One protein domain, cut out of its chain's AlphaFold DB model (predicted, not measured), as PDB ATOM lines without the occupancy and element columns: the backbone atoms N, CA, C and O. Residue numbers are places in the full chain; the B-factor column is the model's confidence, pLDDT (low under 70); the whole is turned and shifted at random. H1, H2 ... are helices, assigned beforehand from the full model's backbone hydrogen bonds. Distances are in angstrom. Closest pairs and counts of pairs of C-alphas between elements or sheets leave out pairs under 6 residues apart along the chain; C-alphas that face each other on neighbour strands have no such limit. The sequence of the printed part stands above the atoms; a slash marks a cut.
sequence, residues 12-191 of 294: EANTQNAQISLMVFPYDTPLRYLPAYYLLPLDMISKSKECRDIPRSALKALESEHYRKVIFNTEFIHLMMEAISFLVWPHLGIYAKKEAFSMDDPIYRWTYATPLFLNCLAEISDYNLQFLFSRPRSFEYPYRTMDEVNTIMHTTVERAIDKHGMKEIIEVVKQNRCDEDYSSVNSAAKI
ATOM      1  N   GLU A  12     -35.141  27.449  32.968       40.59
ATOM      2  CA  GLU A  12     -34.237  26.319  33.240       40.59
ATOM      3  C   GLU A  12     -32.825  26.569  32.691       40.59
ATOM      4  O   GLU A  12     -31.843  26.355  33.403       40.59
ATOM      5  N   ALA A  13     -32.716  27.130  31.479       43.34
ATOM      6  CA  ALA A  13     -31.438  27.530  30.891       43.34
ATOM      7  C   ALA A  13     -30.748  28.649  31.696       43.34
ATOM      8  O   ALA A  13     -29.540  28.591  31.917       43.34
ATOM      9  N   ASN A  14     -31.501  29.641  32.194       46.88
ATOM     10  CA  ASN A  14     -30.947  30.701  33.050       46.88
ATOM     11  C   ASN A  14     -30.518  30.186  34.429       46.88
ATOM     12  O   ASN A  14     -29.516  30.648  34.969       46.88
ATOM     13  N   THR A  15     -31.242  29.216  34.988       42.25
ATOM     14  CA  THR A  15     -30.917  28.621  36.291       42.25
ATOM     15  C   THR A  15     -29.688  27.711  36.197       42.25
ATOM     16  O   THR A  15     -28.819  27.771  37.065       42.25
ATOM     17  N   GLN A  16     -29.545  26.938  35.111       48.69
ATOM     18  CA  GLN A  16     -28.320  26.182  34.819       48.69
ATOM     19  C   GLN A  16     -27.124  27.106  34.571       48.69
ATOM     20  O   GLN A  16     -26.074  26.898  35.170       48.69
ATOM     21  N   ASN A  17     -27.282  28.166  33.772       43.97
ATOM     22  CA  ASN A  17     -26.212  29.139  33.531       43.97
ATOM     23  C   ASN A  17     -25.763  29.850  34.822       43.97
ATOM     24  O   ASN A  17     -24.566  30.056  35.024       43.97
ATOM     25  N   ALA A  18     -26.698  30.166  35.726       41.09
ATOM     26  CA  ALA A  18     -26.392  30.763  37.026       41.09
ATOM     27  C   ALA A  18     -25.679  29.788  37.984       41.09
ATOM     28  O   ALA A  18     -24.744  30.193  38.673       41.09
ATOM     29  N   GLN A  19     -26.065  28.505  38.007       46.88
ATOM     30  CA  GLN A  19     -25.381  27.483  38.814       46.88
ATOM     31  C   GLN A  19     -23.986  27.147  38.278       46.88
ATOM     32  O   GLN A  19     -23.060  26.954  39.064       46.88
ATOM     33  N   ILE A  20     -23.813  27.125  36.954       51.31
ATOM     34  CA  ILE A  20     -22.517  26.877  36.321       51.31
ATOM     35  C   ILE A  20     -21.557  28.028  36.650       51.31
ATOM     36  O   ILE A  20     -20.413  27.755  36.987       51.31
ATOM     37  N   SER A  21     -22.003  29.293  36.658       48.00
ATOM     38  CA  SER A  21     -21.165  30.471  36.979       48.00
ATOM     39  C   SER A  21     -20.574  30.506  38.402       48.00
ATOM     40  O   SER A  21     -19.707  31.336  38.668       48.00
ATOM     41  N   LEU A  22     -21.026  29.633  39.310       49.44
ATOM     42  CA  LEU A  22     -20.560  29.511  40.700       49.44
ATOM     43  C   LEU A  22     -19.710  28.248  40.943       49.44
ATOM     44  O   LEU A  22     -19.300  27.986  42.075       49.44
ATOM     45  N   MET A  23     -19.458  27.442  39.908       57.53
ATOM     46  CA  MET A  23     -18.762  26.167  40.046       57.53
ATOM     47  C   MET A  23     -17.249  26.385  40.176       57.53
ATOM     48  O   MET A  23     -16.549  26.680  39.210       57.53
ATOM     49  N   VAL A  24     -16.727  26.224  41.391       58.88
ATOM     50  CA  VAL A  24     -15.281  26.236  41.644       58.88
ATOM     51  C   VAL A  24     -14.717  24.858  41.300       58.88
ATOM     52  O   VAL A  24     -14.993  23.873  41.983       58.88
ATOM     53  N   PHE A  25     -13.922  24.779  40.234       66.69
ATOM     54  CA  PHE A  25     -13.220  23.550  39.864       66.69
ATOM     55  C   PHE A  25     -11.923  23.419  40.676       66.69
ATOM     56  O   PHE A  25     -11.124  24.358  40.682       66.69
ATOM     57  N   PRO A  26     -11.659  22.280  41.346       65.44
ATOM     58  CA  PRO A  26     -10.429  22.123  42.108       65.44
ATOM     59  C   PRO A  26      -9.222  21.974  41.170       65.44
ATOM     60  O   PRO A  26      -9.237  21.160  40.238       65.44
ATOM     61  N   TYR A  27      -8.159  22.730  41.458       62.25
ATOM     62  CA  TYR A  27      -6.924  22.782  40.663       62.25
ATOM     63  C   TYR A  27      -6.149  21.455  40.607       62.25
ATOM     64  O   TYR A  27      -5.374  21.247  39.672       62.25
ATOM     65  N   ASP A  28      -6.387  20.544  41.552       74.38
ATOM     66  CA  ASP A  28      -5.706  19.242  41.643       74.38
ATOM     67  C   ASP A  28      -6.453  18.107  40.932       74.38
ATOM     68  O   ASP A  28      -6.101  16.937  41.060       74.38
ATOM     69  N   THR A  29      -7.491  18.431  40.158       87.12
ATOM     70  CA  THR A  29      -8.256  17.415  39.430       87.12
ATOM     71  C   THR A  29      -7.743  17.224  38.000       87.12
ATOM     72  O   THR A  29      -7.382  18.202  37.335       87.12
ATOM     73  N   PRO A  30      -7.802  15.992  37.454       91.00
ATOM     74  CA  PRO A  30      -7.544  15.727  36.034       91.00
ATOM     75  C   PRO A  30      -8.436  16.544  35.086       91.00
ATOM     76  O   PRO A  30      -8.074  16.779  33.933       91.00
ATOM     77  N   LEU A  31      -9.568  17.061  35.583       92.75
ATOM     78  CA  LEU A  31     -10.458  17.944  34.833       92.75
ATOM     79  C   LEU A  31      -9.726  19.156  34.262       92.75
ATOM     80  O   LEU A  31     -10.057  19.570  33.159       92.75
ATOM     81  N   ARG A  32      -8.694  19.684  34.935       91.94
ATOM     82  CA  ARG A  32      -7.918  20.846  34.463       91.94
ATOM     83  C   ARG A  32      -7.283  20.668  33.079       91.94
ATOM     84  O   ARG A  32      -6.908  21.658  32.463       91.94
ATOM     85  N   TYR A  33      -7.174  19.434  32.584       95.50
ATOM     86  CA  TYR A  33      -6.655  19.119  31.253       95.50
ATOM     87  C   TYR A  33      -7.750  19.023  30.171       95.50
ATOM     88  O   TYR A  33      -7.430  18.912  28.990       95.50
ATOM     89  N   LEU A  34      -9.040  19.117  30.519       95.81
ATOM     90  CA  LEU A  34     -10.135  19.133  29.537       95.81
ATOM     91  C   LEU A  34     -10.042  20.280  28.514       95.81
ATOM     92  O   LEU A  34     -10.347  20.023  27.350       95.81
ATOM     93  N   PRO A  35      -9.597  21.508  28.862       96.31
ATOM     94  CA  PRO A  35      -9.341  22.542  27.863       96.31
ATOM     95  C   PRO A  35      -8.335  22.086  26.805       96.31
ATOM     96  O   PRO A  35      -8.582  22.299  25.624       96.31
ATOM     97  N   ALA A  36      -7.269  21.368  27.185       97.19
ATOM     98  CA  ALA A  36      -6.379  20.759  26.198       97.19
ATOM     99  C   ALA A  36      -7.154  19.766  25.321       97.19
ATOM    100  O   ALA A  36      -7.171  19.917  24.105       97.19
ATOM    101  N   TYR A  37      -7.888  18.819  25.913       97.31
ATOM    102  CA  TYR A  37      -8.640  17.808  25.157       97.31
ATOM    103  C   TYR A  37      -9.582  18.408  24.100       97.31
ATOM    104  O   TYR A  37      -9.635  17.940  22.959       97.31
ATOM    105  N   TYR A  38     -10.326  19.458  24.454       97.12
ATOM    106  CA  TYR A  38     -11.259  20.107  23.532       97.12
ATOM    107  C   TYR A  38     -10.585  21.057  22.533       97.12
ATOM    108  O   TYR A  38     -11.190  21.361  21.505       97.12
ATOM    109  N   LEU A  39      -9.336  21.457  22.776       96.75
ATOM    110  CA  LEU A  39      -8.513  22.223  21.841       96.75
ATOM    111  C   LEU A  39      -7.850  21.336  20.773       96.75
ATOM    112  O   LEU A  39      -7.661  21.791  19.647       96.75
ATOM    113  N   LEU A  40      -7.493  20.091  21.111       96.56
ATOM    114  CA  LEU A  40      -6.641  19.249  20.267       96.56
ATOM    115  C   LEU A  40      -7.286  18.816  18.929       96.56
ATOM    116  O   LEU A  40      -8.487  18.515  18.881       96.56
ATOM    117  N   PRO A  41      -6.478  18.678  17.857       96.38
ATOM    118  CA  PRO A  41      -6.892  18.035  16.612       96.38
ATOM    119  C   PRO A  41      -7.181  16.538  16.788       96.38
ATOM    120  O   PRO A  41      -6.614  15.871  17.661       96.38
ATOM    121  N   LEU A  42      -8.004  15.979  15.892       95.06
ATOM    122  CA  LEU A  42      -8.364  14.555  15.904       95.06
ATOM    123  C   LEU A  42      -7.132  13.640  15.824       95.06
ATOM    124  O   LEU A  42      -7.061  12.647  16.547       95.06
ATOM    125  N   ASP A  43      -6.142  13.988  15.003       94.75
ATOM    126  CA  ASP A  43      -4.926  13.189  14.811       94.75
ATOM    127  C   ASP A  43      -4.134  12.998  16.112       94.75
ATOM    128  O   ASP A  43      -3.539  11.945  16.333       94.75
ATOM    129  N   MET A  44      -4.165  13.980  17.017       95.56
ATOM    130  CA  MET A  44      -3.474  13.884  18.305       95.56
ATOM    131  C   MET A  44      -4.268  13.050  19.309       95.56
ATOM    132  O   MET A  44      -3.694  12.207  19.995       95.56
ATOM    133  N   ILE A  45      -5.589  13.242  19.363       94.12
ATOM    134  CA  ILE A  45      -6.477  12.498  20.268       94.12
ATOM    135  C   ILE A  45      -6.544  11.019  19.864       94.12
ATOM    136  O   ILE A  45      -6.538  10.137  20.721       94.12
ATOM    137  N   SER A  46      -6.557  10.737  18.559       93.44
ATOM    138  CA  SER A  46      -6.691   9.384  18.008       93.44
ATOM    139  C   SER A  46      -5.535   8.436  18.351       93.44
ATOM    140  O   SER A  46      -5.682   7.227  18.168       93.44
ATOM    141  N   LYS A  47      -4.429   8.951  18.912       92.69
ATOM    142  CA  LYS A  47      -3.334   8.149  19.480       92.69
ATOM    143  C   LYS A  47      -3.793   7.255  20.639       92.69
ATOM    144  O   LYS A  47      -3.212   6.193  20.840       92.69
ATOM    145  N   SER A  48      -4.841   7.648  21.367       92.69
ATOM    146  CA  SER A  48      -5.491   6.820  22.388       92.69
ATOM    147  C   SER A  48      -6.924   6.500  21.976       92.69
ATOM    148  O   SER A  48      -7.743   7.400  21.779       92.69
ATOM    149  N   LYS A  49      -7.246   5.204  21.872       90.69
ATOM    150  CA  LYS A  49      -8.602   4.744  21.528       90.69
ATOM    151  C   LYS A  49      -9.627   5.207  22.565       90.69
ATOM    152  O   LYS A  49     -10.653   5.759  22.197       90.69
ATOM    153  N   GLU A  50      -9.303   5.075  23.850       91.56
ATOM    154  CA  GLU A  50     -10.201   5.464  24.943       91.56
ATOM    155  C   GLU A  50     -10.483   6.971  24.947       91.56
ATOM    156  O   GLU A  50     -11.620   7.391  25.145       91.56
ATOM    157  N   CYS A  51      -9.466   7.800  24.677       93.19
ATOM    158  CA  CYS A  51      -9.639   9.254  24.621       93.19
ATOM    159  C   CYS A  51     -10.391   9.710  23.361       93.19
ATOM    160  O   CYS A  51     -11.114  10.708  23.397       93.19
ATOM    161  N   ARG A  52     -10.230   8.990  22.245       93.44
ATOM    162  CA  ARG A  52     -10.952   9.246  20.993       93.44
ATOM    163  C   ARG A  52     -12.459   9.081  21.148       93.44
ATOM    164  O   ARG A  52     -13.204   9.845  20.540       93.44
ATOM    165  N   ASP A  53     -12.884   8.126  21.966       94.12
ATOM    166  CA  ASP A  53     -14.300   7.813  22.163       94.12
ATOM    167  C   ASP A  53     -14.981   8.731  23.190       94.12
ATOM    168  O   ASP A  53     -16.204   8.677  23.343       94.12
ATOM    169  N   ILE A  54     -14.221   9.595  23.884       95.62
ATOM    170  CA  ILE A  54     -14.790  10.605  24.780       95.62
ATOM    171  C   ILE A  54     -15.701  11.541  23.960       95.62
ATOM    172  O   ILE A  54     -15.288  12.072  22.925       95.62
ATOM    173  N   PRO A  55     -16.935  11.811  24.421       95.62
ATOM    174  CA  PRO A  55     -17.841  12.705  23.726       95.62
ATOM    175  C   PRO A  55     -17.251  14.106  23.574       95.62
ATOM    176  O   PRO A  55     -16.744  14.709  24.527       95.62
ATOM    177  N   ARG A  56     -17.460  14.705  22.400       95.56
ATOM    178  CA  ARG A  56     -17.103  16.105  22.141       95.56
ATOM    179  C   ARG A  56     -18.005  17.119  22.863       95.56
ATOM    180  O   ARG A  56     -17.988  18.291  22.532       95.56
ATOM    181  N   SER A  57     -18.756  16.702  23.881       95.12
ATOM    182  CA  SER A  57     -19.538  17.557  24.781       95.12
ATOM    183  C   SER A  57     -19.071  17.332  26.219       95.12
ATOM    184  O   SER A  57     -19.159  16.210  26.721       95.12
ATOM    185  N   ALA A  58     -18.599  18.393  26.880       92.94
ATOM    186  CA  ALA A  58     -18.049  18.333  28.239       92.94
ATOM    187  C   ALA A  58     -19.050  17.770  29.259       92.94
ATOM    188  O   ALA A  58     -18.698  16.921  30.078       92.94
ATOM    189  N   LEU A  59     -20.320  18.174  29.154       92.31
ATOM    190  CA  LEU A  59     -21.390  17.671  30.016       92.31
ATOM    191  C   LEU A  59     -21.666  16.180  29.765       92.31
ATOM    192  O   LEU A  59     -21.669  15.399  30.713       92.31
ATOM    193  N   LYS A  60     -21.807  15.745  28.499       93.81
ATOM    194  CA  LYS A  60     -22.011  14.315  28.178       93.81
ATOM    195  C   LYS A  60     -20.844  13.450  28.679       93.81
ATOM    196  O   LYS A  60     -21.065  12.341  29.160       93.81
ATOM    197  N   ALA A  61     -19.613  13.953  28.560       93.19
ATOM    198  CA  ALA A  61     -18.416  13.251  29.006       93.19
ATOM    199  C   ALA A  61     -18.384  13.075  30.534       93.19
ATOM    200  O   ALA A  61     -18.129  11.971  31.009       93.19
ATOM    201  N   LEU A  62     -18.697  14.119  31.312       91.38
ATOM    202  CA  LEU A  62     -18.689  14.021  32.776       91.38
ATOM    203  C   LEU A  62     -19.913  13.336  33.377       91.38
ATOM    204  O   LEU A  62     -19.833  12.851  34.498       91.38
ATOM    205  N   GLU A  63     -21.042  13.245  32.690       90.69
ATOM    206  CA  GLU A  63     -22.185  12.504  33.228       90.69
ATOM    207  C   GLU A  63     -21.992  10.990  33.171       90.69
ATOM    208  O   GLU A  63     -22.459  10.272  34.056       90.69
ATOM    209  N   SER A  64     -21.275  10.490  32.168       92.94
ATOM    210  CA  SER A  64     -20.991   9.065  32.025       92.94
ATOM    211  C   SER A  64     -19.915   8.618  33.011       92.94
ATOM    212  O   SER A  64     -18.803   9.143  33.016       92.94
ATOM    213  N   GLU A  65     -20.210   7.599  33.821       94.44
ATOM    214  CA  GLU A  65     -19.210   7.010  34.719       94.44
ATOM    215  C   GLU A  65     -18.032   6.404  33.943       94.44
ATOM    216  O   GLU A  65     -16.887   6.499  34.381       94.44
ATOM    217  N   HIS A  66     -18.299   5.833  32.765       94.56
ATOM    218  CA  HIS A  66     -17.268   5.259  31.907       94.56
ATOM    219  C   HIS A  66     -16.246   6.320  31.470       94.56
ATOM    220  O   HIS A  66     -15.056   6.163  31.725       94.56
ATOM    221  N   TYR A  67     -16.699   7.439  30.895       94.75
ATOM    222  CA  TYR A  67     -15.792   8.494  30.431       94.75
ATOM    223  C   TYR A  67     -15.146   9.268  31.581       94.75
ATOM    224  O   TYR A  67     -13.992   9.669  31.461       94.75
ATOM    225  N   ARG A  68     -15.825   9.407  32.730       93.94
ATOM    226  CA  ARG A  68     -15.188   9.906  33.958       93.94
ATOM    227  C   ARG A  68     -13.976   9.061  34.343       93.94
ATOM    228  O   ARG A  68     -12.926   9.628  34.615       93.94
ATOM    229  N   LYS A  69     -14.080   7.729  34.321       94.50
ATOM    230  CA  LYS A  69     -12.933   6.849  34.611       94.50
ATOM    231  C   LYS A  69     -11.780   7.073  33.632       94.50
ATOM    232  O   LYS A  69     -10.639   7.122  34.072       94.50
ATOM    233  N   VAL A  70     -12.074   7.279  32.345       95.44
ATOM    234  CA  VAL A  70     -11.049   7.590  31.332       95.44
ATOM    235  C   VAL A  70     -10.387   8.947  31.602       95.44
ATOM    236  O   VAL A  70      -9.166   9.027  31.629       95.44
ATOM    237  N   ILE A  71     -11.160  10.007  31.866       94.81
ATOM    238  CA  ILE A  71     -10.632  11.365  32.125       94.81
ATOM    239  C   ILE A  71      -9.771  11.412  33.393       94.81
ATOM    240  O   ILE A  71      -8.794  12.154  33.457       94.81
ATOM    241  N   PHE A  72     -10.128  10.634  34.414       93.38
ATOM    242  CA  PHE A  72      -9.374  10.566  35.668       93.38
ATOM    243  C   PHE A  72      -8.199   9.578  35.619       93.38
ATOM    244  O   PHE A  72      -7.464   9.463  36.599       93.38
ATOM    245  N   ASN A  73      -8.001   8.885  34.497       92.94
ATOM    246  CA  ASN A  73      -6.865   7.999  34.292       92.94
ATOM    247  C   ASN A  73      -5.589   8.809  34.000       92.94
ATOM    248  O   ASN A  73      -5.613   9.821  33.297       92.94
ATOM    249  N   THR A  74      -4.453   8.318  34.488       93.12
ATOM    250  CA  THR A  74      -3.119   8.844  34.193       93.12
ATOM    251  C   THR A  74      -2.853   8.927  32.688       93.12
ATOM    252  O   THR A  74      -2.265   9.905  32.234       93.12
ATOM    253  N   GLU A  75      -3.347   7.973  31.890       92.69
ATOM    254  CA  GLU A  75      -3.126   7.993  30.435       92.69
ATOM    255  C   GLU A  75      -3.779   9.179  29.725       92.69
ATOM    256  O   GLU A  75      -3.219   9.722  28.769       92.69
ATOM    257  N   PHE A  76      -4.932   9.641  30.214       95.75
ATOM    258  CA  PHE A  76      -5.541  10.865  29.703       95.75
ATOM    259  C   PHE A  76      -4.631  12.067  29.973       95.75
ATOM    260  O   PHE A  76      -4.355  12.855  29.068       95.75
ATOM    261  N   ILE A  77      -4.110  12.179  31.198       95.12
ATOM    262  CA  ILE A  77      -3.217  13.272  31.598       95.12
ATOM    263  C   ILE A  77      -1.937  13.256  30.758       95.12
ATOM    264  O   ILE A  77      -1.559  14.289  30.206       95.12
ATOM    265  N   HIS A  78      -1.301  12.091  30.614       94.94
ATOM    266  CA  HIS A  78      -0.095  11.930  29.804       94.94
ATOM    267  C   HIS A  78      -0.328  12.327  28.348       94.94
ATOM    268  O   HIS A  78       0.470  13.084  27.798       94.94
ATOM    269  N   LEU A  79      -1.440  11.904  27.738       96.62
ATOM    270  CA  LEU A  79      -1.769  12.289  26.366       96.62
ATOM    271  C   LEU A  79      -1.908  13.809  26.221       96.62
ATOM    272  O   LEU A  79      -1.398  14.379  25.257       96.62
ATOM    273  N   MET A  80      -2.579  14.472  27.169       97.31
ATOM    274  CA  MET A  80      -2.745  15.928  27.140       97.31
ATOM    275  C   MET A  80      -1.408  16.647  27.323       97.31
ATOM    276  O   MET A  80      -1.134  17.617  26.616       97.31
ATOM    277  N   MET A  81      -0.564  16.158  28.234       96.56
ATOM    278  CA  MET A  81       0.759  16.727  28.481       96.56
ATOM    279  C   MET A  81       1.685  16.573  27.279       96.56
ATOM    280  O   MET A  81       2.289  17.552  26.849       96.56
ATOM    281  N   GLU A  82       1.733  15.382  26.683       96.69
ATOM    282  CA  GLU A  82       2.539  15.106  25.495       96.69
ATOM    283  C   GLU A  82       2.087  15.955  24.304       96.69
ATOM    284  O   GLU A  82       2.904  16.542  23.594       96.69
ATOM    285  N   ALA A  83       0.771  16.058  24.099       97.31
ATOM    286  CA  ALA A  83       0.204  16.830  23.008       97.31
ATOM    287  C   ALA A  83       0.490  18.330  23.156       97.31
ATOM    288  O   ALA A  83       0.929  18.966  22.202       97.31
ATOM    289  N   ILE A  84       0.293  18.894  24.348       97.81
ATOM    290  CA  ILE A  84       0.571  20.313  24.592       97.81
ATOM    291  C   ILE A  84       2.074  20.585  24.527       97.81
ATOM    292  O   ILE A  84       2.472  21.553  23.890       97.81
ATOM    293  N   SER A  85       2.913  19.706  25.081       97.44
ATOM    294  CA  SER A  85       4.373  19.800  24.953       97.44
ATOM    295  C   SER A  85       4.813  19.864  23.485       97.44
ATOM    296  O   SER A  85       5.596  20.738  23.105       97.44
ATOM    297  N   PHE A  86       4.260  18.988  22.639       96.38
ATOM    298  CA  PHE A  86       4.517  18.989  21.199       96.38
ATOM    299  C   PHE A  86       4.081  20.294  20.522       96.38
ATOM    300  O   PHE A  86       4.807  20.809  19.678       96.38
ATOM    301  N   LEU A  87       2.919  20.839  20.894       97.31
ATOM    302  CA  LEU A  87       2.385  22.078  20.322       97.31
ATOM    303  C   LEU A  87       3.112  23.337  20.805       97.31
ATOM    304  O   LEU A  87       3.165  24.322  20.082       97.31
ATOM    305  N   VAL A  88       3.673  23.326  22.014       97.75
ATOM    306  CA  VAL A  88       4.455  24.447  22.557       97.75
ATOM    307  C   VAL A  88       5.801  24.568  21.846       97.75
ATOM    308  O   VAL A  88       6.240  25.673  21.537       97.75
ATOM    309  N   TRP A  89       6.456  23.435  21.580       97.19
ATOM    310  CA  TRP A  89       7.846  23.381  21.125       97.19
ATOM    311  C   TRP A  89       8.192  24.287  19.921       97.19
ATOM    312  O   TRP A  89       9.193  25.006  20.000       97.19
ATOM    313  N   PRO A  90       7.392  24.337  18.833       95.81
ATOM    314  CA  PRO A  90       7.692  25.170  17.666       95.81
ATOM    315  C   PRO A  90       7.754  26.673  17.966       95.81
ATOM    316  O   PRO A  90       8.393  27.418  17.226       95.81
ATOM    317  N   HIS A  91       7.122  27.126  19.051       96.38
ATOM    318  CA  HIS A  91       7.029  28.538  19.423       96.38
ATOM    319  C   HIS A  91       8.174  29.003  20.340       96.38
ATOM    320  O   HIS A  91       8.204  30.157  20.752       96.38
ATOM    321  N   LEU A  92       9.140  28.129  20.647       95.19
ATOM    322  CA  LEU A  92      10.260  28.419  21.557       95.19
ATOM    323  C   LEU A  92      11.519  28.947  20.855       95.19
ATOM    324  O   LEU A  92      12.553  29.141  21.493       95.19
ATOM    325  N   GLY A  93      11.479  29.128  19.531       91.50
ATOM    326  CA  GLY A  93      12.652  29.546  18.755       91.50
ATOM    327  C   GLY A  93      13.756  28.481  18.696       91.50
ATOM    328  O   GLY A  93      14.941  28.815  18.607       91.50
ATOM    329  N   ILE A  94      13.381  27.198  18.771       91.75
ATOM    330  CA  ILE A  94      14.280  26.046  18.628       91.75
ATOM    331  C   ILE A  94      13.938  25.316  17.326       91.75
ATOM    332  O   ILE A  94      12.872  24.730  17.190       91.75
ATOM    333  N   TYR A  95      14.864  25.332  16.366       89.12
ATOM    334  CA  TYR A  95      14.652  24.724  15.042       89.12
ATOM    335  C   TYR A  95      14.728  23.194  15.040       89.12
ATOM    336  O   TYR A  95      14.192  22.532  14.152       89.12
ATOM    337  N   ALA A  96      15.439  22.621  16.007       92.31
ATOM    338  CA  ALA A  96      15.554  21.182  16.148       92.31
ATOM    339  C   ALA A  96      14.249  20.583  16.684       92.31
ATOM    340  O   ALA A  96      13.555  21.202  17.489       92.31
ATOM    341  N   LYS A  97      13.930  19.358  16.256       92.81
ATOM    342  CA  LYS A  97      12.773  18.619  16.774       92.81
ATOM    343  C   LYS A  97      12.917  18.365  18.278       92.81
ATOM    344  O   LYS A  97      14.034  18.140  18.742       92.81
ATOM    345  N   LYS A  98      11.798  18.341  19.006       93.19
ATOM    346  CA  LYS A  98      11.755  18.109  20.460       93.19
ATOM    347  C   LYS A  98      12.502  16.834  20.861       93.19
ATOM    348  O   LYS A  98      13.281  16.837  21.804       93.19
ATOM    349  N   GLU A  99      12.342  15.763  20.088       92.50
ATOM    350  CA  GLU A  99      12.922  14.438  20.348       92.50
ATOM    351  C   GLU A  99      14.452  14.391  20.197       92.50
ATOM    352  O   GLU A  99      15.082  13.390  20.538       92.50
ATOM    353  N   ALA A 100      15.069  15.460  19.683       92.69
ATOM    354  CA  ALA A 100      16.521  15.597  19.657       92.69
ATOM    355  C   ALA A 100      17.120  15.826  21.055       92.69
ATOM    356  O   ALA A 100      18.327  15.638  21.229       92.69
ATOM    357  N   PHE A 101      16.296  16.231  22.020       94.00
ATOM    358  CA  PHE A 101      16.702  16.629  23.360       94.00
ATOM    359  C   PHE A 101      16.304  15.579  24.396       94.00
ATOM    360  O   PHE A 101      15.373  14.797  24.185       94.00
ATOM    361  N   SER A 102      17.054  15.540  25.493       92.19
ATOM    362  CA  SER A 102      16.733  14.712  26.650       92.19
ATOM    363  C   SER A 102      15.481  15.250  27.342       92.19
ATOM    364  O   SER A 102      15.221  16.452  27.327       92.19
ATOM    365  N   MET A 103      14.726  14.367  27.996       88.94
ATOM    366  CA  MET A 103      13.623  14.788  28.862       88.94
ATOM    367  C   MET A 103      14.126  15.579  30.078       88.94
ATOM    368  O   MET A 103      13.341  16.305  30.678       88.94
ATOM    369  N   ASP A 104      15.415  15.479  30.414       88.44
ATOM    370  CA  ASP A 104      16.040  16.257  31.486       88.44
ATOM    371  C   ASP A 104      16.376  17.700  31.080       88.44
ATOM    372  O   ASP A 104      16.574  18.537  31.963       88.44
ATOM    373  N   ASP A 105      16.353  18.021  29.777       92.75
ATOM    374  CA  ASP A 105      16.569  19.384  29.285       92.75
ATOM    375  C   ASP A 105      15.562  20.357  29.929       92.75
ATOM    376  O   ASP A 105      14.347  20.135  29.837       92.75
ATOM    377  N   PRO A 106      16.007  21.476  30.532       92.81
ATOM    378  CA  PRO A 106      15.108  22.388  31.237       92.81
ATOM    379  C   PRO A 106      13.975  22.937  30.361       92.81
ATOM    380  O   PRO A 106      12.843  23.077  30.831       92.81
ATOM    381  N   ILE A 107      14.251  23.215  29.081       95.31
ATOM    382  CA  ILE A 107      13.233  23.715  28.148       95.31
ATOM    383  C   ILE A 107      12.238  22.601  27.810       95.31
ATOM    384  O   ILE A 107      11.028  22.830  27.872       95.31
ATOM    385  N   TYR A 108      12.722  21.388  27.523       95.38
ATOM    386  CA  TYR A 108      11.877  20.206  27.334       95.38
ATOM    387  C   TYR A 108      10.942  20.005  28.527       95.38
ATOM    388  O   TYR A 108       9.726  19.939  28.339       95.38
ATOM    389  N   ARG A 109      11.468  19.982  29.757       94.19
ATOM    390  CA  ARG A 109      10.665  19.817  30.981       94.19
ATOM    391  C   ARG A 109       9.608  20.897  31.130       94.19
ATOM    392  O   ARG A 109       8.470  20.592  31.487       94.19
ATOM    393  N   TRP A 110       9.955  22.145  30.828       95.69
ATOM    394  CA  TRP A 110       9.012  23.254  30.917       95.69
ATOM    395  C   TRP A 110       7.815  23.081  29.974       95.69
ATOM    396  O   TRP A 110       6.690  23.397  30.355       95.69
ATOM    397  N   THR A 111       8.003  22.481  28.793       96.81
ATOM    398  CA  THR A 111       6.884  22.224  27.866       96.81
ATOM    399  C   THR A 111       5.809  21.283  28.431       96.81
ATOM    400  O   THR A 111       4.660  21.342  27.995       96.81
ATOM    401  N   TYR A 112       6.132  20.465  29.443       95.62
ATOM    402  CA  TYR A 112       5.170  19.598  30.144       95.62
ATOM    403  C   TYR A 112       4.368  20.334  31.223       95.62
ATOM    404  O   TYR A 112       3.466  19.754  31.828       95.62
ATOM    405  N   ALA A 113       4.620  21.625  31.452       94.44
ATOM    406  CA  ALA A 113       3.820  22.457  32.345       94.44
ATOM    407  C   ALA A 113       2.457  22.820  31.719       94.44
ATOM    408  O   ALA A 113       2.062  23.979  31.680       94.44
ATOM    409  N   THR A 114       1.695  21.840  31.227       95.81
ATOM    410  CA  THR A 114       0.419  22.050  30.523       95.81
ATOM    411  C   THR A 114      -0.558  22.976  31.249       95.81
ATOM    412  O   THR A 114      -1.086  23.871  30.590       95.81
ATOM    413  N   PRO A 115      -0.785  22.865  32.577       94.19
ATOM    414  CA  PRO A 115      -1.666  23.800  33.276       94.19
ATOM    415  C   PRO A 115      -1.219  25.267  33.166       94.19
ATOM    416  O   PRO A 115      -2.068  26.151  33.115       94.19
ATOM    417  N   LEU A 116       0.088  25.540  33.081       95.38
ATOM    418  CA  LEU A 116       0.624  26.894  32.899       95.38
ATOM    419  C   LEU A 116       0.169  27.481  31.560       95.38
ATOM    420  O   LEU A 116      -0.365  28.590  31.524       95.38
ATOM    421  N   PHE A 117       0.319  26.721  30.474       97.44
ATOM    422  CA  PHE A 117      -0.106  27.155  29.142       97.44
ATOM    423  C   PHE A 117      -1.628  27.299  29.050       97.44
ATOM    424  O   PHE A 117      -2.112  28.291  28.513       97.44
ATOM    425  N   LEU A 118      -2.395  26.375  29.638       96.31
ATOM    426  CA  LEU A 118      -3.858  26.480  29.674       96.31
ATOM    427  C   LEU A 118      -4.339  27.698  30.477       96.31
ATOM    428  O   LEU A 118      -5.306  28.339  30.079       96.31
ATOM    429  N   ASN A 119      -3.649  28.062  31.560       95.31
ATOM    430  CA  ASN A 119      -3.947  29.287  32.301       95.31
ATOM    431  C   ASN A 119      -3.654  30.542  31.465       95.31
ATOM    432  O   ASN A 119      -4.447  31.478  31.474       95.31
ATOM    433  N   CYS A 120      -2.554  30.558  30.705       97.00
ATOM    434  CA  CYS A 120      -2.263  31.664  29.789       97.00
ATOM    435  C   CYS A 120      -3.326  31.771  28.684       97.00
ATOM    436  O   CYS A 120      -3.789  32.867  28.388       97.00
ATOM    437  N   LEU A 121      -3.771  30.640  28.129       97.12
ATOM    438  CA  LEU A 121      -4.855  30.598  27.146       97.12
ATOM    439  C   LEU A 121      -6.176  31.133  27.726       97.12
ATOM    440  O   LEU A 121      -6.878  31.906  27.069       97.12
ATOM    441  N   ALA A 122      -6.495  30.746  28.962       95.88
ATOM    442  CA  ALA A 122      -7.664  31.231  29.681       95.88
ATOM    443  C   ALA A 122      -7.616  32.750  29.902       95.88
ATOM    444  O   ALA A 122      -8.629  33.409  29.724       95.88
ATOM    445  N   GLU A 123      -6.454  33.317  30.233       95.12
ATOM    446  CA  GLU A 123      -6.293  34.770  30.394       95.12
ATOM    447  C   GLU A 123      -6.478  35.551  29.087       95.12
ATOM    448  O   GLU A 123      -6.928  36.692  29.121       95.12
ATOM    449  N   ILE A 124      -6.120  34.963  27.942       96.12
ATOM    450  CA  ILE A 124      -6.209  35.629  26.633       96.12
ATOM    451  C   ILE A 124      -7.628  35.552  26.051       96.12
ATOM    452  O   ILE A 124      -8.053  36.462  25.342       96.12
ATOM    453  N   SER A 125      -8.342  34.448  26.287       93.75
ATOM    454  CA  SER A 125      -9.547  34.097  25.515       93.75
ATOM    455  C   SER A 125     -10.735  33.603  26.344       93.75
ATOM    456  O   SER A 125     -11.712  33.119  25.774       93.75
ATOM    457  N   ASP A 126     -10.635  33.646  27.675       92.56
ATOM    458  CA  ASP A 126     -11.574  33.028  28.623       92.56
ATOM    459  C   ASP A 126     -11.773  31.511  28.417       92.56
ATOM    460  O   ASP A 126     -12.657  30.897  29.019       92.56
ATOM    461  N   TYR A 127     -10.939  30.862  27.593       94.62
ATOM    462  CA  TYR A 127     -11.034  29.438  27.286       94.62
ATOM    463  C   TYR A 127     -10.522  28.585  28.456       94.62
ATOM    464  O   TYR A 127      -9.356  28.203  28.539       94.62
ATOM    465  N   ASN A 128     -11.423  28.296  29.390       92.19
ATOM    466  CA  ASN A 128     -11.175  27.531  30.611       92.19
ATOM    467  C   ASN A 128     -12.309  26.520  30.873       92.19
ATOM    468  O   ASN A 128     -13.236  26.375  30.076       92.19
ATOM    469  N   LEU A 129     -12.261  25.809  32.006       92.00
ATOM    470  CA  LEU A 129     -13.312  24.851  32.382       92.00
ATOM    471  C   LEU A 129     -14.696  25.493  32.464       92.00
ATOM    472  O   LEU A 129     -15.668  24.912  31.991       92.00
ATOM    473  N   GLN A 130     -14.778  26.703  33.010       91.25
ATOM    474  CA  GLN A 130     -16.031  27.434  33.133       91.25
ATOM    475  C   GLN A 130     -16.662  27.679  31.761       91.25
ATOM    476  O   GLN A 130     -17.835  27.372  31.541       91.25
ATOM    477  N   PHE A 131     -15.859  28.143  30.804       92.44
ATOM    478  CA  PHE A 131     -16.271  28.260  29.412       92.44
ATOM    479  C   PHE A 131     -16.718  26.909  28.850       92.44
ATOM    480  O   PHE A 131     -17.767  26.840  28.205       92.44
ATOM    481  N   LEU A 132     -15.977  25.831  29.133       93.56
ATOM    482  CA  LEU A 132     -16.307  24.512  28.608       93.56
ATOM    483  C   LEU A 132     -17.682  24.007  29.061       93.56
ATOM    484  O   LEU A 132     -18.450  23.496  28.241       93.56
ATOM    485  N   PHE A 133     -17.977  24.167  30.353       91.62
ATOM    486  CA  PHE A 133     -19.213  23.714  30.989       91.62
ATOM    487  C   PHE A 133     -20.381  24.687  30.829       91.62
ATOM    488  O   PHE A 133     -21.522  24.266  30.968       91.62
ATOM    489  N   SER A 134     -20.130  25.948  30.464       91.62
ATOM    490  CA  SER A 134     -21.190  26.911  30.119       91.62
ATOM    491  C   SER A 134     -21.956  26.546  28.839       91.62
ATOM    492  O   SER A 134     -23.021  27.096  28.564       91.62
ATOM    493  N   ARG A 135     -21.412  25.639  28.017       92.31
ATOM    494  CA  ARG A 135     -22.056  25.215  26.771       92.31
ATOM    495  C   ARG A 135     -23.180  24.218  27.046       92.31
ATOM    496  O   ARG A 135     -23.033  23.351  27.906       92.31
ATOM    497  N   PRO A 136     -24.291  24.290  26.288       90.88
ATOM    498  CA  PRO A 136     -25.403  23.376  26.485       90.88
ATOM    499  C   PRO A 136     -24.981  21.942  26.171       90.88
ATOM    500  O   PRO A 136     -24.102  21.695  25.348       90.88
ATOM    501  N   ARG A 137     -25.679  20.973  26.766       88.00
ATOM    502  CA  ARG A 137     -25.422  19.536  26.569       88.00
ATOM    503  C   ARG A 137     -25.365  19.123  25.090       88.00
ATOM    504  O   ARG A 137     -24.598  18.234  24.728       88.00
ATOM    505  N   SER A 138     -26.192  19.735  24.244       92.25
ATOM    506  CA  SER A 138     -26.267  19.460  22.804       92.25
ATOM    507  C   SER A 138     -25.077  19.994  22.006       92.25
ATOM    508  O   SER A 138     -24.893  19.569  20.870       92.25
ATOM    509  N   PHE A 139     -24.280  20.899  22.574       94.81
ATOM    510  CA  PHE A 139     -23.119  21.466  21.905       94.81
ATOM    511  C   PHE A 139     -21.988  20.441  21.810       94.81
ATOM    512  O   PHE A 139     -21.632  19.801  22.803       94.81
ATOM    513  N   GLU A 140     -21.404  20.327  20.620       95.75
ATOM    514  CA  GLU A 140     -20.249  19.476  20.354       95.75
ATOM    515  C   GLU A 140     -19.076  20.337  19.886       95.75
ATOM    516  O   GLU A 140     -19.165  21.061  18.895       95.75
ATOM    517  N   TYR A 141     -17.972  20.278  20.627       95.56
ATOM    518  CA  TYR A 141     -16.729  20.957  20.301       95.56
ATOM    519  C   TYR A 141     -16.148  20.381  19.008       95.56
ATOM    520  O   TYR A 141     -15.793  19.193  18.985       95.56
ATOM    521  N   PRO A 142     -15.984  21.202  17.954       95.62
ATOM    522  CA  PRO A 142     -15.369  20.734  16.725       95.62
ATOM    523  C   PRO A 142     -13.918  20.314  16.985       95.62
ATOM    524  O   PRO A 142     -13.267  20.782  17.925       95.62
ATOM    525  N   TYR A 143     -13.407  19.418  16.146       95.38
ATOM    526  CA  TYR A 143     -11.968  19.203  16.062       95.38
ATOM    527  C   TYR A 143     -11.345  20.410  15.374       95.38
ATOM    528  O   TYR A 143     -11.820  20.825  14.318       95.38
ATOM    529  N   ARG A 144     -10.297  20.970  15.977       94.69
ATOM    530  CA  ARG A 144      -9.554  22.072  15.370       94.69
ATOM    531  C   ARG A 144      -8.547  21.555  14.359       94.69
ATOM    532  O   ARG A 144      -8.045  20.436  14.490       94.69
ATOM    533  N   THR A 145      -8.244  22.376  13.363       96.56
ATOM    534  CA  THR A 145      -7.143  22.085  12.441       96.56
ATOM    535  C   THR A 145      -5.803  22.348  13.125       96.56
ATOM    536  O   THR A 145      -5.723  23.080  14.113       96.56
ATOM    537  N   MET A 146      -4.725  21.760  12.603       96.31
ATOM    538  CA  MET A 146      -3.387  22.005  13.150       96.31
ATOM    539  C   MET A 146      -3.001  23.493  13.057       96.31
ATOM    540  O   MET A 146      -2.410  24.029  13.989       96.31
ATOM    541  N   ASP A 147      -3.394  24.182  11.982       96.62
ATOM    542  CA  ASP A 147      -3.087  25.604  11.777       96.62
ATOM    543  C   ASP A 147      -3.816  26.514  12.774       96.62
ATOM    544  O   ASP A 147      -3.221  27.443  13.329       96.62
ATOM    545  N   GLU A 148      -5.089  26.224  13.062       96.50
ATOM    546  CA  GLU A 148      -5.855  26.930  14.096       96.50
ATOM    547  C   GLU A 148      -5.193  26.776  15.466       96.50
ATOM    548  O   GLU A 148      -5.013  27.756  16.192       96.50
ATOM    549  N   VAL A 149      -4.801  25.547  15.813       97.19
ATOM    550  CA  VAL A 149      -4.167  25.261  17.101       97.19
ATOM    551  C   VAL A 149      -2.798  25.925  17.187       97.19
ATOM    552  O   VAL A 149      -2.527  26.569  18.192       97.19
ATOM    553  N   ASN A 150      -1.973  25.871  16.141       96.88
ATOM    554  CA  ASN A 150      -0.681  26.563  16.114       96.88
ATOM    555  C   ASN A 150      -0.831  28.083  16.275       96.88
ATOM    556  O   ASN A 150      -0.030  28.712  16.960       96.88
ATOM    557  N   THR A 151      -1.873  28.683  15.696       97.50
ATOM    558  CA  THR A 151      -2.146  30.121  15.862       97.50
ATOM    559  C   THR A 151      -2.500  30.457  17.315       97.50
ATOM    560  O   THR A 151      -1.985  31.418  17.889       97.50
ATOM    561  N   ILE A 152      -3.342  29.634  17.946       97.62
ATOM    562  CA  ILE A 152      -3.696  29.777  19.367       97.62
ATOM    563  C   ILE A 152      -2.456  29.579  20.249       97.62
ATOM    564  O   ILE A 152      -2.208  30.363  21.167       97.62
ATOM    565  N   MET A 153      -1.653  28.558  19.959       97.94
ATOM    566  CA  MET A 153      -0.473  28.210  20.742       97.94
ATOM    567  C   MET A 153       0.640  29.246  20.606       97.94
ATOM    568  O   MET A 153       1.283  29.530  21.608       97.94
ATOM    569  N   HIS A 154       0.794  29.897  19.451       97.75
ATOM    570  CA  HIS A 154       1.704  31.032  19.284       97.75
ATOM    571  C   HIS A 154       1.437  32.121  20.329       97.75
ATOM    572  O   HIS A 154       2.291  32.411  21.159       97.75
ATOM    573  N   THR A 155       0.213  32.659  20.346       98.00
ATOM    574  CA  THR A 155      -0.173  33.726  21.289       98.00
ATOM    575  C   THR A 155      -0.132  33.262  22.749       98.00
ATOM    576  O   THR A 155       0.272  34.010  23.640       98.00
ATOM    577  N   THR A 156      -0.492  32.001  23.004       98.12
ATOM    578  CA  THR A 156      -0.454  31.401  24.346       98.12
ATOM    579  C   THR A 156       0.975  31.266  24.871       98.12
ATOM    580  O   THR A 156       1.237  31.569  26.036       98.12
ATOM    581  N   VAL A 157       1.908  30.811  24.030       98.06
ATOM    582  CA  VAL A 157       3.314  30.617  24.400       98.06
ATOM    583  C   VAL A 157       4.026  31.956  24.545       98.06
ATOM    584  O   VAL A 157       4.750  32.119  25.519       98.06
ATOM    585  N   GLU A 158       3.774  32.936  23.672       97.44
ATOM    586  CA  GLU A 158       4.297  34.303  23.842       97.44
ATOM    587  C   GLU A 158       3.893  34.884  25.200       97.44
ATOM    588  O   GLU A 158       4.743  35.305  25.986       97.44
ATOM    589  N   ARG A 159       2.603  34.789  25.546       97.44
ATOM    590  CA  ARG A 159       2.100  35.219  26.853       97.44
ATOM    591  C   ARG A 159       2.771  34.480  28.009       97.44
ATOM    592  O   ARG A 159       3.079  35.105  29.024       97.44
ATOM    593  N   ALA A 160       2.979  33.169  27.880       97.56
ATOM    594  CA  ALA A 160       3.653  32.363  28.895       97.56
ATOM    595  C   ALA A 160       5.125  32.770  29.062       97.56
ATOM    596  O   ALA A 160       5.606  32.857  30.191       97.56
ATOM    597  N   ILE A 161       5.819  33.057  27.957       97.19
ATOM    598  CA  ILE A 161       7.211  33.510  27.968       97.19
ATOM    599  C   ILE A 161       7.330  34.845  28.702       97.19
ATOM    600  O   ILE A 161       8.145  34.953  29.620       97.19
ATOM    601  N   ASP A 162       6.485  35.815  28.354       96.31
ATOM    602  CA  ASP A 162       6.504  37.150  28.956       96.31
ATOM    603  C   ASP A 162       6.132  37.110  30.441       96.31
ATOM    604  O   ASP A 162       6.807  37.696  31.285       96.31
ATOM    605  N   LYS A 163       5.060  36.385  30.785       95.38
ATOM    606  CA  LYS A 163       4.543  36.321  32.158       95.38
ATOM    607  C   LYS A 163       5.522  35.661  33.127       95.38
ATOM    608  O   LYS A 163       5.579  36.053  34.290       95.38
ATOM    609  N   HIS A 164       6.250  34.646  32.666       93.75
ATOM    610  CA  HIS A 164       7.154  33.861  33.504       93.75
ATOM    611  C   HIS A 164       8.631  34.242  33.335       93.75
ATOM    612  O   HIS A 164       9.480  33.578  33.922       93.75
ATOM    613  N   GLY A 165       8.946  35.291  32.562       93.69
ATOM    614  CA  GLY A 165      10.330  35.725  32.334       93.69
ATOM    615  C   GLY A 165      11.193  34.633  31.699       93.69
ATOM    616  O   GLY A 165      12.365  34.479  32.032       93.69
ATOM    617  N   MET A 166      10.603  33.809  30.828       95.31
ATOM    618  CA  MET A 166      11.289  32.638  30.271       95.31
ATOM    619  C   MET A 166      12.226  32.991  29.123       95.31
ATOM    620  O   MET A 166      13.013  32.144  28.715       95.31
ATOM    621  N   LYS A 167      12.163  34.212  28.586       95.00
ATOM    622  CA  LYS A 167      12.964  34.616  27.429       95.00
ATOM    623  C   LYS A 167      14.457  34.508  27.729       95.00
ATOM    624  O   LYS A 167      15.188  33.838  27.005       95.00
ATOM    625  N   GLU A 168      14.895  35.115  28.827       94.31
ATOM    626  CA  GLU A 168      16.284  35.082  29.276       94.31
ATOM    627  C   GLU A 168      16.697  33.656  29.657       94.31
ATOM    628  O   GLU A 168      17.780  33.209  29.289       94.31
ATOM    629  N   ILE A 169      15.811  32.914  30.328       94.38
ATOM    630  CA  ILE A 169      16.055  31.525  30.742       94.38
ATOM    631  C   ILE A 169      16.279  30.626  29.522       94.38
ATOM    632  O   ILE A 169      17.239  29.860  29.491       94.38
ATOM    633  N   ILE A 170      15.426  30.730  28.500       95.06
ATOM    634  CA  ILE A 170      15.533  29.947  27.264       95.06
ATOM    635  C   ILE A 170      16.863  30.236  26.567       95.06
ATOM    636  O   ILE A 170      17.547  29.301  26.150       95.06
ATOM    637  N   GLU A 171      17.264  31.505  26.465       94.38
ATOM    638  CA  GLU A 171      18.542  31.868  25.846       94.38
ATOM    639  C   GLU A 171      19.745  31.367  26.653       94.38
ATOM    640  O   GLU A 171      20.671  30.798  26.071       94.38
ATOM    641  N   VAL A 172      19.713  31.484  27.984       94.00
ATOM    642  CA  VAL A 172      20.763  30.943  28.861       94.00
ATOM    643  C   VAL A 172      20.869  29.429  28.708       94.00
ATOM    644  O   VAL A 172      21.974  28.923  28.512       94.00
ATOM    645  N   VAL A 173      19.749  28.701  28.735       92.94
ATOM    646  CA  VAL A 173      19.753  27.243  28.553       92.94
ATOM    647  C   VAL A 173      20.305  26.888  27.177       92.94
ATOM    648  O   VAL A 173      21.186  26.047  27.089       92.94
ATOM    649  N   LYS A 174      19.880  27.568  26.102       90.81
ATOM    650  CA  LYS A 174      20.399  27.340  24.739       90.81
ATOM    651  C   LYS A 174      21.914  27.534  24.632       90.81
ATOM    652  O   LYS A 174      22.554  26.781  23.903       90.81
ATOM    653  N   GLN A 175      22.475  28.526  25.322       88.06
ATOM    654  CA  GLN A 175      23.915  28.814  25.316       88.06
ATOM    655  C   GLN A 175      24.727  27.830  26.165       88.06
ATOM    656  O   GLN A 175      25.881  27.560  25.838       88.06
ATOM    657  N   ASN A 176      24.127  27.294  27.230       86.88
ATOM    658  CA  ASN A 176      24.796  26.446  28.218       86.88
ATOM    659  C   ASN A 176      24.389  24.967  28.127       86.88
ATOM    660  O   ASN A 176      24.573  24.239  29.097       86.88
ATOM    661  N   ARG A 177      23.850  24.512  26.985       87.25
ATOM    662  CA  ARG A 177      23.519  23.092  26.783       87.25
ATOM    663  C   ARG A 177      24.764  22.213  26.927       87.25
ATOM    664  O   ARG A 177      25.831  22.554  26.405       87.25
ATOM    665  N   CYS A 178      24.589  21.064  27.564       84.56
ATOM    666  CA  CYS A 178      25.590  20.017  27.734       84.56
ATOM    667  C   CYS A 178      25.249  18.770  26.902       84.56
ATOM    668  O   CYS A 178      24.177  18.673  26.301       84.56
ATOM    669  N   ASP A 179      26.177  17.812  26.842       83.81
ATOM    670  CA  ASP A 179      26.010  16.565  26.085       83.81
ATOM    671  C   ASP A 179      24.790  15.761  26.595       83.81
ATOM    672  O   ASP A 179      24.083  15.141  25.794       83.81
ATOM    673  N   GLU A 180      24.502  15.836  27.901       86.94
ATOM    674  CA  GLU A 180      23.386  15.182  28.600       86.94
ATOM    675  C   GLU A 180      22.011  15.787  28.270       86.94
ATOM    676  O   GLU A 180      20.993  15.104  28.385       86.94
ATOM    677  N   ASP A 181      21.961  17.038  27.798       89.50
ATOM    678  CA  ASP A 181      20.707  17.694  27.391       89.50
ATOM    679  C   ASP A 181      20.191  17.177  26.040       89.50
ATOM    680  O   ASP A 181      19.086  17.520  25.605       89.50
ATOM    681  N   TYR A 182      20.976  16.351  25.346       90.38
ATOM    682  CA  TYR A 182      20.588  15.720  24.093       90.38
ATOM    683  C   TYR A 182      20.122  14.284  24.311       90.38
ATOM    684  O   TYR A 182      20.645  13.544  25.140       90.38
ATOM    685  N   SER A 183      19.165  13.856  23.489       88.94
ATOM    686  CA  SER A 183      18.727  12.462  23.469       88.94
ATOM    687  C   SER A 183      19.907  11.520  23.183       88.94
ATOM    688  O   SER A 183      20.901  11.885  22.539       88.94
ATOM    689  N   SER A 184      19.803  10.271  23.639       82.94
ATOM    690  CA  SER A 184      20.776   9.222  23.313       82.94
ATOM    691  C   SER A 184      20.834   8.947  21.806       82.94
ATOM    692  O   SER A 184      21.883   8.567  21.286       82.94
ATOM    693  N   VAL A 185      19.739   9.214  21.089       81.25
ATOM    694  CA  VAL A 185      19.647   9.071  19.636       81.25
ATOM    695  C   VAL A 185      20.442  10.171  18.932       81.25
ATOM    696  O   VAL A 185      20.327  11.359  19.242       81.25
ATOM    697  N   ASN A 186      21.218   9.782  17.919       80.62
ATOM    698  CA  ASN A 186      21.936  10.733  17.078       80.62
ATOM    699  C   ASN A 186      20.953  11.606  16.288       80.62
ATOM    700  O   ASN A 186      20.260  11.140  15.386       80.62
ATOM    701  N   SER A 187      20.932  12.895  16.615       88.19
ATOM    702  CA  SER A 187      20.162  13.920  15.916       88.19
ATOM    703  C   SER A 187      21.103  14.919  15.245       88.19
ATOM    704  O   SER A 187      22.224  15.134  15.702       88.19
ATOM    705  N   ALA A 188      20.647  15.581  14.176       87.75
ATOM    706  CA  ALA A 188      21.434  16.636  13.530       87.75
ATOM    707  C   ALA A 188      21.801  17.764  14.513       87.75
ATOM    708  O   ALA A 188      22.890  18.322  14.424       87.75
ATOM    709  N   ALA A 189      20.924  18.053  15.480       87.94
ATOM    710  CA  ALA A 189      21.165  19.041  16.526       87.94
ATOM    711  C   ALA A 189      22.278  18.605  17.486       87.94
ATOM    712  O   ALA A 189      23.165  19.403  17.769       87.94
ATOM    713  N   LYS A 190      22.267  17.339  17.929       88.38
ATOM    714  CA  LYS A 190      23.342  16.759  18.745       88.38
ATOM    715  C   LYS A 190      24.656  16.747  17.974       88.38
ATOM    716  O   LYS A 190      25.665  17.191  18.494       88.38
ATOM    717  N   ILE A 191      24.644  16.308  16.716       84.50
ATOM    718  CA  ILE A 191      25.842  16.281  15.870       84.50
ATOM    719  C   ILE A 191      26.406  17.692  15.679       84.50
ATOM    720  O   ILE A 191      27.606  17.878  15.835       84.50
TER     721      ILE A 191
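This is residues 12 to 191 of the 294 residues of an uncharacterized protein of Flavonifractor sp. An10 (UniProt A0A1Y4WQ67). An elongated body of crossed helices has H7 through its middle, with H2, H9 and H11 packed on it at steep or nearly right angles. Short helices H5, H6 and H10 gather towards one end of this core and H8 and H12 towards the other, while H3 and H4 sit at one side of it near H7; H1 and H13 make the two far ends. The 180 printed residues include 13 named helices, H1 to H13 in chain order, and no named strand; the class is all helix. The whole is compact, with a radius of gyration of the C-alphas of 17.9 A, and spans 62 by 33 by 29 A.

Find C-alpha 12 at (-34.237, 26.319, 33.240), where H1, residues 12 to 20, begins. H2 is residues 30 to 39, 15.6 A long; next come H3, residues 42 to 45, H4, 49 to 52, H5, 58 to 63, and H6, 65 to 71. Look for C-alpha 74 at (-3.119, 8.844, 34.193); from there H7 runs 26.9 A to residue 92. H8, residues 106 to 111, precedes H9, 114 to 125, 16.4 A long, and H10, 129 to 133. H11, residues 146 to 164, is 25.8 A long, H12, 166 to 175, is 14.1 A, and H13, 188 to 191, ends at (25.842, 16.281, 15.870).

Begin at H7, the hub, which touches four helices. Its residues 87 to 92 alone touch H11, about perpendicular at 81 degrees, C-alphas 91 and 154 being closest at 5.9 A. Its residues 77 to 84 alone touch H2 at a steep tilt of 51 degrees, the same way, closest at C-alphas 36 and 80, 6.1 A. H7 touches H9 at C-alphas 81 and 114, 5.7 A, and H8 at C-alphas 85 and 111, 4.5 A. H9 touches H11 about perpendicular at 81 degrees, C-alphas 121 and 156 being closest at 5.3 A. H10 touches H2, C-alphas 35 and 129 being 6.4 A apart at their closest. H5 and H10, H4 and H6, and H8 and H12 only just touch, each with 3 pairs of C-alphas within 8 A. H3 and H4 only just touch, only at the corner, as do H5 and H6. H1 is close but not clearly touching H10, and H13 is apart from H12. In H1, H5, H6, H8, H9, H10 and H12 every O i to N i+4 pair is within hydrogen-bond range; in H2 it is 3 of 6, in H7 12 of 15, in H11 14 of 15, and H3, H4 and H13 are too short for such a pair.

The farthest C-alphas, 12 and 191, are 63.3 A apart. The printed part has no cut. The links H7 to H8, H10 to H11 and H12 to H13 are long. Mean pLDDT of the printed part is 89.8; look at residues 12 to 27 for values under 70.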